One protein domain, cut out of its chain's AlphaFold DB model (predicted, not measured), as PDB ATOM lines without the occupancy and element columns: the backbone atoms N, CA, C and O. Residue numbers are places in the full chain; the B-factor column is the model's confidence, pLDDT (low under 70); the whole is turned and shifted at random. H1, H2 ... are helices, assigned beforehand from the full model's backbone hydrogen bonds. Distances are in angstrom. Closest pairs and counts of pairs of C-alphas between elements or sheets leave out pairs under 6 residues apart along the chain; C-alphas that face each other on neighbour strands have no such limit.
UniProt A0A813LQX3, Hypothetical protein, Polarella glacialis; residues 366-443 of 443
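Overview. This is residues 366 to 443 of the 443 residues of the protein "Hypothetical protein" of Polarella glacialis (UniProt A0A813LQX3). One long helix, H5, runs along one side of the domain, and the short helix H4 folds back beside part of it as a helical hairpin. H1, H2 and H3 make a small group on the other side of H4, away from H5, and the far end of H5, residues 437 to 441, sticks out. The printed part has 78 residues with five named helices, in the order H1 H2 H3 H4 H5, and no named strand: the class is all helix. It is only just compact, close to loose, with a radius of gyration of the C-alphas of 13.5 A, and elongated, spanning 44 by 24 by 19 A.

Arrangement. H1, residues 366 to 373, is the hub and touches three helices. It touches H2, residues 375 to 378, only at the corner and only just, with 3 pairs of C-alphas within 8 A; the closest C-alphas are those of Leu 372 and Gly 378, 4.8 A apart. H1 touches H3, residues 383 to 391, at a shallow tilt of 31 degrees, opposite ways; the closest C-alphas, of Ala 368 and Met 389, are 5.6 A apart. H1 touches H4, residues 397 to 404, at a steep tilt of 67 degrees, only just short of about perpendicular, the same way; the closest C-alphas, of Cys 369 and Val 401, are 6.2 A apart. H4 and H5, residues 416 to 441, form a hairpin and touch at a shallow tilt of 30 degrees, opposite ways, H5 with residues 426 to 432 alone; the closest C-alphas, of Gln 402 and Met 429, are 7.2 A apart. H5 is apart from H1, H2 and H3. Every O i to N i+4 pair is within hydrogen-bond range in H1, H4 and H5, and 4 of 5 in H3; H2 is too short for such a pair.

Along the chain. H1 begins at C-alpha 366 (41.631, 12.430, -28.845). From first to last C-alpha, H3 measures 13.1 A and H5 37.8 A. H5 runs from C-alpha 416 (28.663, 38.735, -28.827) to C-alpha 441 (40.746, 15.108, -1.963).

Size, cuts and confidence. The C-alphas farthest apart, of Pro 413 and Gln 443, are 44.1 A apart. The printed part has no cut; the link from H4 to H5, 11 residues, is long, and the other links are tight. Residues 442 to 443 have pLDDT under 70.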
ATOM      1  N   PHE A 366      41.565  11.438 -27.768       83.19
ATOM      2  CA  PHE A 366      41.631  12.430 -28.845       83.19
ATOM      3  C   PHE A 366      40.454  12.328 -29.820       83.19
ATOM      4  O   PHE A 366      39.889  13.353 -30.202       83.19
ATOM      5  N   ASP A 367      40.060  11.113 -30.202       82.44
ATOM      6  CA  ASP A 367      38.924  10.887 -31.100       82.44
ATOM      7  C   ASP A 367      37.599  11.198 -30.399       82.44
ATOM      8  O   ASP A 367      36.714  11.810 -30.999       82.44
ATOM      9  N   ALA A 368      37.489  10.864 -29.110       85.62
ATOM     10  CA  ALA A 368      36.361  11.220 -28.254       85.62
ATOM     11  C   ALA A 368      36.194  12.740 -28.159       85.62
ATOM     12  O   ALA A 368      35.113  13.266 -28.438       85.62
ATOM     13  N   CYS A 369      37.279  13.460 -27.855       90.25
ATOM     14  CA  CYS A 369      37.285  14.920 -27.806       90.25
ATOM     15  C   CYS A 369      36.925  15.534 -29.168       90.25
ATOM     16  O   CYS A 369      36.049  16.399 -29.254       90.25
ATOM     17  N   LYS A 370      37.530  15.043 -30.256       89.69
ATOM     18  CA  LYS A 370      37.232  15.502 -31.619       89.69
ATOM     19  C   LYS A 370      35.757  15.317 -31.965       89.69
ATOM     20  O   LYS A 370      35.144  16.230 -32.516       89.69
ATOM     21  N   LYS A 371      35.176  14.166 -31.624       88.69
ATOM     22  CA  LYS A 371      33.764  13.857 -31.873       88.69
ATOM     23  C   LYS A 371      32.827  14.736 -31.043       88.69
ATOM     24  O   LYS A 371      31.817  15.199 -31.569       88.69
ATOM     25  N   LEU A 372      33.178  15.002 -29.780       90.62
ATOM     26  CA  LEU A 372      32.428  15.881 -28.877       90.62
ATOM     27  C   LEU A 372      32.396  17.330 -29.393       90.62
ATOM     28  O   LEU A 372      31.343  17.967 -29.383       90.62
ATOM     29  N   LEU A 373      33.541  17.838 -29.859       91.75
ATOM     30  CA  LEU A 373      33.711  19.224 -30.304       91.75
ATOM     31  C   LEU A 373      33.319  19.463 -31.773       91.75
ATOM     32  O   LEU A 373      33.144  20.606 -32.194       91.75
ATOM     33  N   ASN A 374      33.149  18.411 -32.576       90.31
ATOM     34  CA  ASN A 374      32.686  18.534 -33.954       90.31
ATOM     35  C   ASN A 374      31.179  18.830 -33.997       90.31
ATOM     36  O   ASN A 374      30.357  18.006 -33.602       90.31
ATOM     37  N   SER A 375      30.791  19.972 -34.572       83.94
ATOM     38  CA  SER A 375      29.387  20.403 -34.651       83.94
ATOM     39  C   SER A 375      28.452  19.406 -35.356       83.94
ATOM     40  O   SER A 375      27.266  19.344 -35.029       83.94
ATOM     41  N   SER A 376      28.948  18.646 -36.334       83.56
ATOM     42  CA  SER A 376      28.140  17.687 -37.105       83.56
ATOM     43  C   SER A 376      27.987  16.337 -36.406       83.56
ATOM     44  O   SER A 376      26.944  15.696 -36.519       83.56
ATOM     45  N   GLU A 377      29.011  15.908 -35.668       82.44
ATOM     46  CA  GLU A 377      29.017  14.620 -34.976       82.44
ATOM     47  C   GLU A 377      28.446  14.754 -33.567       82.44
ATOM     48  O   GLU A 377      27.561  13.987 -33.197       82.44
ATOM     49  N   GLY A 378      28.858  15.780 -32.819       82.25
ATOM     50  CA  GLY A 378      28.376  16.047 -31.466       82.25
ATOM     51  C   GLY A 378      26.874  16.333 -31.405       82.25
ATOM     52  O   GLY A 378      26.205  15.934 -30.451       82.25
ATOM     53  N   SER A 379      26.300  16.948 -32.446       83.62
ATOM     54  CA  SER A 379      24.848  17.181 -32.530       83.62
ATOM     55  C   SER A 379      24.030  15.896 -32.687       83.62
ATOM     56  O   SER A 379      22.871  15.875 -32.282       83.62
ATOM     57  N   ARG A 380      24.628  14.821 -33.215       85.25
ATOM     58  CA  ARG A 380      23.988  13.505 -33.370       85.25
ATOM     59  C   ARG A 380      24.085  12.634 -32.117       85.25
ATOM     60  O   ARG A 380      23.397  11.622 -32.044       85.25
ATOM     61  N   LEU A 381      24.944  12.997 -31.164       83.75
ATOM     62  CA  LEU A 381      25.114  12.265 -29.911       83.75
ATOM     63  C   LEU A 381      23.981  12.588 -28.936       83.75
ATOM     64  O   LEU A 381      23.684  13.766 -28.701       83.75
ATOM     65  N   SER A 382      23.412  11.551 -28.318       88.50
ATOM     66  CA  SER A 382      22.505  11.728 -27.185       88.50
ATOM     67  C   SER A 382      23.259  12.276 -25.971       88.50
ATOM     68  O   SER A 382      24.489  12.231 -25.903       88.50
ATOM     69  N   PHE A 383      22.529  12.788 -24.978       86.69
ATOM     70  CA  PHE A 383      23.148  13.240 -23.729       86.69
ATOM     71  C   PHE A 383      23.967  12.126 -23.059       86.69
ATOM     72  O   PHE A 383      25.076  12.378 -22.596       86.69
ATOM     73  N   ARG A 384      23.451  10.891 -23.078       84.06
ATOM     74  CA  ARG A 384      24.149   9.728 -22.529       84.06
ATOM     75  C   ARG A 384      25.433   9.429 -23.297       84.06
ATOM     76  O   ARG A 384      26.476   9.332 -22.671       84.06
ATOM     77  N   ASP A 385      25.390   9.427 -24.629       83.56
ATOM     78  CA  ASP A 385      26.594   9.180 -25.433       83.56
ATOM     79  C   ASP A 385      27.674  10.240 -25.175       83.56
ATOM     80  O   ASP A 385      28.861   9.928 -25.165       83.56
ATOM     81  N   ARG A 386      27.283  11.506 -24.956       87.50
ATOM     82  CA  ARG A 386      28.222  12.585 -24.603       87.50
ATOM     83  C   ARG A 386      28.860  12.370 -23.229       87.50
ATOM     84  O   ARG A 386      30.036  12.684 -23.075       87.50
ATOM     85  N   LEU A 387      28.109  11.844 -22.260       87.12
ATOM     86  CA  LEU A 387      28.656  11.445 -20.961       87.12
ATOM     87  C   LEU A 387      29.597  10.247 -21.103       87.12
ATOM     88  O   LEU A 387      30.676  10.260 -20.522       87.12
ATOM     89  N   ASP A 388      29.249   9.258 -21.922       83.62
ATOM     90  CA  ASP A 388      30.102   8.089 -22.148       83.62
ATOM     91  C   ASP A 388      31.458   8.490 -22.767       83.62
ATOM     92  O   ASP A 388      32.487   7.925 -22.402       83.62
ATOM     93  N   MET A 389      31.504   9.541 -23.604       86.44
ATOM     94  CA  MET A 389      32.773  10.112 -24.100       86.44
ATOM     95  C   MET A 389      33.683  10.621 -22.975       86.44
ATOM     96  O   MET A 389      34.900  10.542 -23.108       86.44
ATOM     97  N   PHE A 390      33.130  11.157 -21.882       87.38
ATOM     98  CA  PHE A 390      33.928  11.582 -20.726       87.38
ATOM     99  C   PHE A 390      34.578  10.381 -20.032       87.38
ATOM    100  O   PHE A 390      35.736  10.457 -19.628       87.38
ATOM    101  N   PHE A 391      33.865   9.255 -19.953       84.00
ATOM    102  CA  PHE A 391      34.355   8.033 -19.316       84.00
ATOM    103  C   PHE A 391      35.366   7.240 -20.158       84.00
ATOM    104  O   PHE A 391      35.963   6.307 -19.626       84.00
ATOM    105  N   VAL A 392      35.620   7.635 -21.414       78.12
ATOM    106  CA  VAL A 392      36.734   7.103 -22.224       78.12
ATOM    107  C   VAL A 392      38.074   7.300 -21.505       78.12
ATOM    108  O   VAL A 392      38.882   6.381 -21.432       78.12
ATOM    109  N   ASP A 393      38.293   8.493 -20.946       78.81
ATOM    110  CA  ASP A 393      39.388   8.780 -20.018       78.81
ATOM    111  C   ASP A 393      38.988   9.967 -19.133       78.81
ATOM    112  O   ASP A 393      39.199  11.135 -19.477       78.81
ATOM    113  N   TYR A 394      38.406   9.666 -17.971       84.81
ATOM    114  CA  TYR A 394      37.909  10.679 -17.035       84.81
ATOM    115  C   TYR A 394      39.022  11.581 -16.475       84.81
ATOM    116  O   TYR A 394      38.736  12.638 -15.913       84.81
ATOM    117  N   SER A 395      40.292  11.181 -16.613       82.38
ATOM    118  CA  SER A 395      41.439  11.967 -16.160       82.38
ATOM    119  C   SER A 395      41.902  12.980 -17.210       82.38
ATOM    120  O   SER A 395      42.337  14.074 -16.848       82.38
ATOM    121  N   LEU A 396      41.782  12.637 -18.498       86.69
ATOM    122  CA  LEU A 396      42.335  13.406 -19.613       86.69
ATOM    123  C   LEU A 396      41.276  14.196 -20.396       86.69
ATOM    124  O   LEU A 396      41.585  15.252 -20.950       86.69
ATOM    125  N   MET A 397      40.026  13.730 -20.441       90.25
ATOM    126  CA  MET A 397      38.978  14.331 -21.276       90.25
ATOM    127  C   MET A 397      38.689  15.796 -20.933       90.25
ATOM    128  O   MET A 397      38.548  16.611 -21.844       90.25
ATOM    129  N   GLY A 398      38.663  16.159 -19.645       90.31
ATOM    130  CA  GLY A 398      38.474  17.554 -19.222       90.31
ATOM    131  C   GLY A 398      39.567  18.487 -19.753       90.31
ATOM    132  O   GLY A 398      39.266  19.553 -20.288       90.31
ATOM    133  N   LEU A 399      40.828  18.042 -19.699       89.88
ATOM    134  CA  LEU A 399      41.982  18.788 -20.215       89.88
ATOM    135  C   LEU A 399      41.916  18.940 -21.739       89.88
ATOM    136  O   LEU A 399      42.139  20.023 -22.277       89.88
ATOM    137  N   LEU A 400      41.567  17.864 -22.450       92.75
ATOM    138  CA  LEU A 400      41.450  17.889 -23.907       92.75
ATOM    139  C   LEU A 400      40.347  18.834 -24.384       92.75
ATOM    140  O   LEU A 400      40.540  19.529 -25.381       92.75
ATOM    141  N   VAL A 401      39.204  18.872 -23.698       93.94
ATOM    142  CA  VAL A 401      38.118  19.804 -24.026       93.94
ATOM    143  C   VAL A 401      38.558  21.244 -23.761       93.94
ATOM    144  O   VAL A 401      38.395  22.092 -24.641       93.94
ATOM    145  N   GLN A 402      39.186  21.511 -22.614       94.19
ATOM    146  CA  GLN A 402      39.669  22.842 -22.236       94.19
ATOM    147  C   GLN A 402      40.701  23.412 -23.225       94.19
ATOM    148  O   GLN A 402      40.613  24.583 -23.589       94.19
ATOM    149  N   GLU A 403      41.601  22.582 -23.750       93.88
ATOM    150  CA  GLU A 403      42.618  23.000 -24.727       93.88
ATOM    151  C   GLU A 403      42.049  23.251 -26.144       93.88
ATOM    152  O   GLU A 403      42.653  23.951 -26.966       93.88
ATOM    153  N   ASN A 404      40.893  22.661 -26.481       93.75
ATOM    154  CA  ASN A 404      40.411  22.603 -27.869       93.75
ATOM    155  C   ASN A 404      39.033  23.242 -28.114       93.75
ATOM    156  O   ASN A 404      38.682  23.464 -29.275       93.75
ATOM    157  N   TYR A 405      38.258  23.597 -27.083       93.81
ATOM    158  CA  TYR A 405      36.897  24.125 -27.275       93.81
ATOM    159  C   TYR A 405      36.859  25.446 -28.067       93.81
ATOM    160  O   TYR A 405      35.992  25.604 -28.924       93.81
ATOM    161  N   LEU A 406      37.822  26.359 -27.879       93.50
ATOM    162  CA  LEU A 406      37.897  27.602 -28.668       93.50
ATOM    163  C   LEU A 406      38.233  27.331 -30.136       93.50
ATOM    164  O   LEU A 406      37.644  27.935 -31.031       93.50
ATOM    165  N   LYS A 407      39.130  26.370 -30.394       91.81
ATOM    166  CA  LYS A 407      39.478  25.943 -31.758       91.81
ATOM    167  C   LYS A 407      38.269  25.341 -32.478       91.81
ATOM    168  O   LYS A 407      38.173  25.446 -33.690       91.81
ATOM    169  N   SER A 408      37.312  24.755 -31.754       89.88
ATOM    170  CA  SER A 408      36.101  24.171 -32.355       89.88
ATOM    171  C   SER A 408      35.141  25.199 -32.975       89.88
ATOM    172  O   SER A 408      34.271  24.840 -33.775       89.88
ATOM    173  N   VAL A 409      35.292  26.479 -32.623       90.31
ATOM    174  CA  VAL A 409      34.441  27.580 -33.096       90.31
ATOM    175  C   VAL A 409      35.205  28.639 -33.892       90.31
ATOM    176  O   VAL A 409      34.610  29.643 -34.267       90.31
ATOM    177  N   ASP A 410      36.481  28.407 -34.205       87.94
ATOM    178  CA  ASP A 410      37.379  29.358 -34.884       87.94
ATOM    179  C   ASP A 410      36.863  29.842 -36.253       87.94
ATOM    180  O   ASP A 410      37.057  30.992 -36.637       87.94
ATOM    181  N   LYS A 411      36.162  28.966 -36.976       87.56
ATOM    182  CA  LYS A 411      35.565  29.225 -38.293       87.56
ATOM    183  C   LYS A 411      34.216  29.937 -38.221       87.56
ATOM    184  O   LYS A 411      33.663  30.277 -39.268       87.56
ATOM    185  N   LYS A 412      33.636  30.111 -37.029       86.94
ATOM    186  CA  LYS A 412      32.358  30.815 -36.859       86.94
ATOM    187  C   LYS A 412      32.607  32.324 -36.790       86.94
ATOM    188  O   LYS A 412      33.617  32.748 -36.235       86.94
ATOM    189  N   PRO A 413      31.692  33.153 -37.322       89.75
ATOM    190  CA  PRO A 413      31.814  34.599 -37.191       89.75
ATOM    191  C   PRO A 413      31.811  34.992 -35.710       89.75
ATOM    192  O   PRO A 413      30.989  34.502 -34.933       89.75
ATOM    193  N   VAL A 414      32.726  35.885 -35.329       91.94
ATOM    194  CA  VAL A 414      32.832  36.376 -33.952       91.94
ATOM    195  C   VAL A 414      31.643  37.287 -33.660       91.94
ATOM    196  O   VAL A 414      31.548  38.395 -34.182       91.94
ATOM    197  N   THR A 415      30.724  36.806 -32.829       94.56
ATOM    198  CA  THR A 415      29.551  37.550 -32.360       94.56
ATOM    199  C   THR A 415      29.551  37.625 -30.837       94.56
ATOM    200  O   THR A 415      30.155  36.789 -30.164       94.56
ATOM    201  N   LEU A 416      28.838  38.608 -30.278       93.56
ATOM    202  CA  LEU A 416      28.663  38.735 -28.827       93.56
ATOM    203  C   LEU A 416      28.077  37.449 -28.212       93.56
ATOM    204  O   LEU A 416      28.532  36.991 -27.171       93.56
ATOM    205  N   ASP A 417      27.106  36.831 -28.890       94.12
ATOM    206  CA  ASP A 417      26.499  35.563 -28.472       94.12
ATOM    207  C   ASP A 417      27.519  34.411 -28.440       94.12
ATOM    208  O   ASP A 417      27.544  33.630 -27.488       94.12
ATOM    209  N   LEU A 418      28.407  34.327 -29.439       92.56
ATOM    210  CA  LEU A 418      29.471  33.325 -29.456       92.56
ATOM    211  C   LEU A 418      30.458  33.536 -28.301       92.56
ATOM    212  O   LEU A 418      30.805  32.574 -27.618       92.56
ATOM    213  N   LEU A 419      30.873  34.782 -28.059       93.56
ATOM    214  CA  LEU A 419      31.773  35.123 -26.953       93.56
ATOM    215  C   LEU A 419      31.154  34.769 -25.595       93.56
ATOM    216  O   LEU A 419      31.823  34.149 -24.771       93.56
ATOM    217  N   ASN A 420      29.869  35.066 -25.397       96.31
ATOM    218  CA  ASN A 420      29.143  34.703 -24.178       96.31
ATOM    219  C   ASN A 420      29.064  33.181 -23.983       96.31
ATOM    220  O   ASN A 420      29.239  32.695 -22.869       96.31
ATOM    221  N   LYS A 421      28.850  32.406 -25.054       93.94
ATOM    222  CA  LYS A 421      28.847  30.932 -24.989       93.94
ATOM    223  C   LYS A 421      30.223  30.358 -24.658       93.94
ATOM    224  O   LYS A 421      30.304  29.396 -23.896       93.94
ATOM    225  N   CYS A 422      31.293  30.941 -25.196       94.31
ATOM    226  CA  CYS A 422      32.661  30.557 -24.844       94.31
ATOM    227  C   CYS A 422      32.976  30.875 -23.377       94.31
ATOM    228  O   CYS A 422      33.533  30.024 -22.689       94.31
ATOM    229  N   ALA A 423      32.578  32.055 -22.888       95.94
ATOM    230  CA  ALA A 423      32.731  32.434 -21.484       95.94
ATOM    231  C   ALA A 423      31.965  31.475 -20.559       95.94
ATOM    232  O   ALA A 423      32.541  30.919 -19.633       95.94
ATOM    233  N   TYR A 424      30.707  31.172 -20.891       96.62
ATOM    234  CA  TYR A 424      29.902  30.215 -20.134       96.62
ATOM    235  C   TYR A 424      30.518  28.804 -20.104       96.62
ATOM    236  O   TYR A 424      30.507  28.136 -19.073       96.62
ATOM    237  N   ALA A 425      31.099  28.343 -21.218       94.94
ATOM    238  CA  ALA A 425      31.823  27.073 -21.243       94.94
ATOM    239  C   ALA A 425      33.061  27.095 -20.328       94.94
ATOM    240  O   ALA A 425      33.330  26.102 -19.650       94.94
ATOM    241  N   ALA A 426      33.794  28.214 -20.274       95.81
ATOM    242  CA  ALA A 426      34.933  28.387 -19.372       95.81
ATOM    243  C   ALA A 426      34.518  28.337 -17.890       95.81
ATOM    244  O   ALA A 426      35.175  27.662 -17.093       95.81
ATOM    245  N   ASP A 427      33.391  28.958 -17.538       96.19
ATOM    246  CA  ASP A 427      32.833  28.893 -16.182       96.19
ATOM    247  C   ASP A 427      32.477  27.448 -15.794       96.19
ATOM    248  O   ASP A 427      32.856  26.974 -14.722       96.19
ATOM    249  N   LEU A 428      31.825  26.699 -16.693       94.62
ATOM    250  CA  LEU A 428      31.485  25.290 -16.457       94.62
ATOM    251  C   LEU A 428      32.722  24.402 -16.273       94.62
ATOM    252  O   LEU A 428      32.714  23.506 -15.428       94.62
ATOM    253  N   MET A 429      33.790  24.642 -17.038       93.69
ATOM    254  CA  MET A 429      35.053  23.916 -16.866       93.69
ATOM    255  C   MET A 429      35.709  24.232 -15.521       93.69
ATOM    256  O   MET A 429      36.238  23.326 -14.883       93.69
ATOM    257  N   THR A 430      35.593  25.474 -15.046       93.69
ATOM    258  CA  THR A 430      36.053  25.873 -13.706       93.69
ATOM    259  C   THR A 430      35.271  25.140 -12.614       93.69
ATOM    260  O   THR A 430      35.865  24.597 -11.685       93.69
ATOM    261  N   CYS A 431      33.943  25.035 -12.742       93.44
ATOM    262  CA  CYS A 431      33.138  24.212 -11.834       93.44
ATOM    263  C   CYS A 431      33.565  22.734 -11.863       93.44
ATOM    264  O   CYS A 431      33.623  22.091 -10.815       93.44
ATOM    265  N   GLY A 432      33.877  22.201 -13.048       90.69
ATOM    266  CA  GLY A 432      34.386  20.840 -13.213       90.69
ATOM    267  C   GLY A 432      35.711  20.600 -12.486       90.69
ATOM    268  O   GLY A 432      35.879  19.548 -11.871       90.69
ATOM    269  N   ASP A 433      36.618  21.579 -12.499       89.94
ATOM    270  CA  ASP A 433      37.903  21.495 -11.798       89.94
ATOM    271  C   ASP A 433      37.722  21.450 -10.273       89.94
ATOM    272  O   ASP A 433      38.260  20.560  -9.617       89.94
ATOM    273  N   VAL A 434      36.849  22.302  -9.723       92.62
ATOM    274  CA  VAL A 434      36.489  22.288  -8.289       92.62
ATOM    275  C   VAL A 434      35.892  20.938  -7.868       92.62
ATOM    276  O   VAL A 434      36.201  20.412  -6.797       92.62
ATOM    277  N   ILE A 435      35.035  20.346  -8.709       89.31
ATOM    278  CA  ILE A 435      34.474  19.010  -8.451       89.31
ATOM    279  C   ILE A 435      35.584  17.956  -8.468       89.31
ATOM    280  O   ILE A 435      35.635  17.109  -7.577       89.31
ATOM    281  N   ASN A 436      36.477  18.001  -9.456       86.69
ATOM    282  CA  ASN A 436      37.583  17.055  -9.587       86.69
ATOM    283  C   ASN A 436      38.569  17.153  -8.410       86.69
ATOM    284  O   ASN A 436      39.011  16.120  -7.909       86.69
ATOM    285  N   GLU A 437      38.866  18.361  -7.923       88.06
ATOM    286  CA  GLU A 437      39.671  18.581  -6.715       88.06
ATOM    287  C   GLU A 437      39.030  17.906  -5.497       88.06
ATOM    288  O   GLU A 437      39.694  17.157  -4.782       88.06
ATOM    289  N   ARG A 438      37.717  18.082  -5.308       89.12
ATOM    290  CA  ARG A 438      36.985  17.454  -4.202       89.12
ATOM    291  C   ARG A 438      36.947  15.930  -4.304       89.12
ATOM    292  O   ARG A 438      37.189  15.250  -3.314       89.12
ATOM    293  N   VAL A 439      36.690  15.390  -5.496       85.38
ATOM    294  CA  VAL A 439      36.673  13.937  -5.741       85.38
ATOM    295  C   VAL A 439      38.036  13.306  -5.450       85.38
ATOM    296  O   VAL A 439      38.090  12.186  -4.953       85.38
ATOM    297  N   ARG A 440      39.135  14.012  -5.744       81.44
ATOM    298  CA  ARG A 440      40.499  13.534  -5.473       81.44
ATOM    299  C   ARG A 440      40.968  13.792  -4.042       81.44
ATOM    300  O   ARG A 440      41.873  13.102  -3.597       81.44
ATOM    301  N   GLY A 441      40.404  14.781  -3.350       78.62
ATOM    302  CA  GLY A 441      40.746  15.108  -1.963       78.62
ATOM    303  C   GLY A 441      40.172  14.133  -0.930       78.62
ATOM    304  O   GLY A 441      40.746  14.001   0.147       78.62
ATOM    305  N   ASP A 442      39.075  13.447  -1.267       65.69
ATOM    306  CA  ASP A 442      38.409  12.449  -0.414       65.69
ATOM    307  C   ASP A 442      38.845  10.988  -0.712       65.69
ATOM    308  O   ASP A 442      38.324  10.054  -0.094       65.69
ATOM    309  N   GLN A 443      39.781  10.774  -1.652       52.41
ATOM    310  CA  GLN A 443      40.414   9.479  -1.974       52.41
ATOM    311  C   GLN A 443      41.795   9.364  -1.328       52.41
ATOM    312  O   GLN A 443      42.136   8.240  -0.887       52.41
TER     313      GLN A 443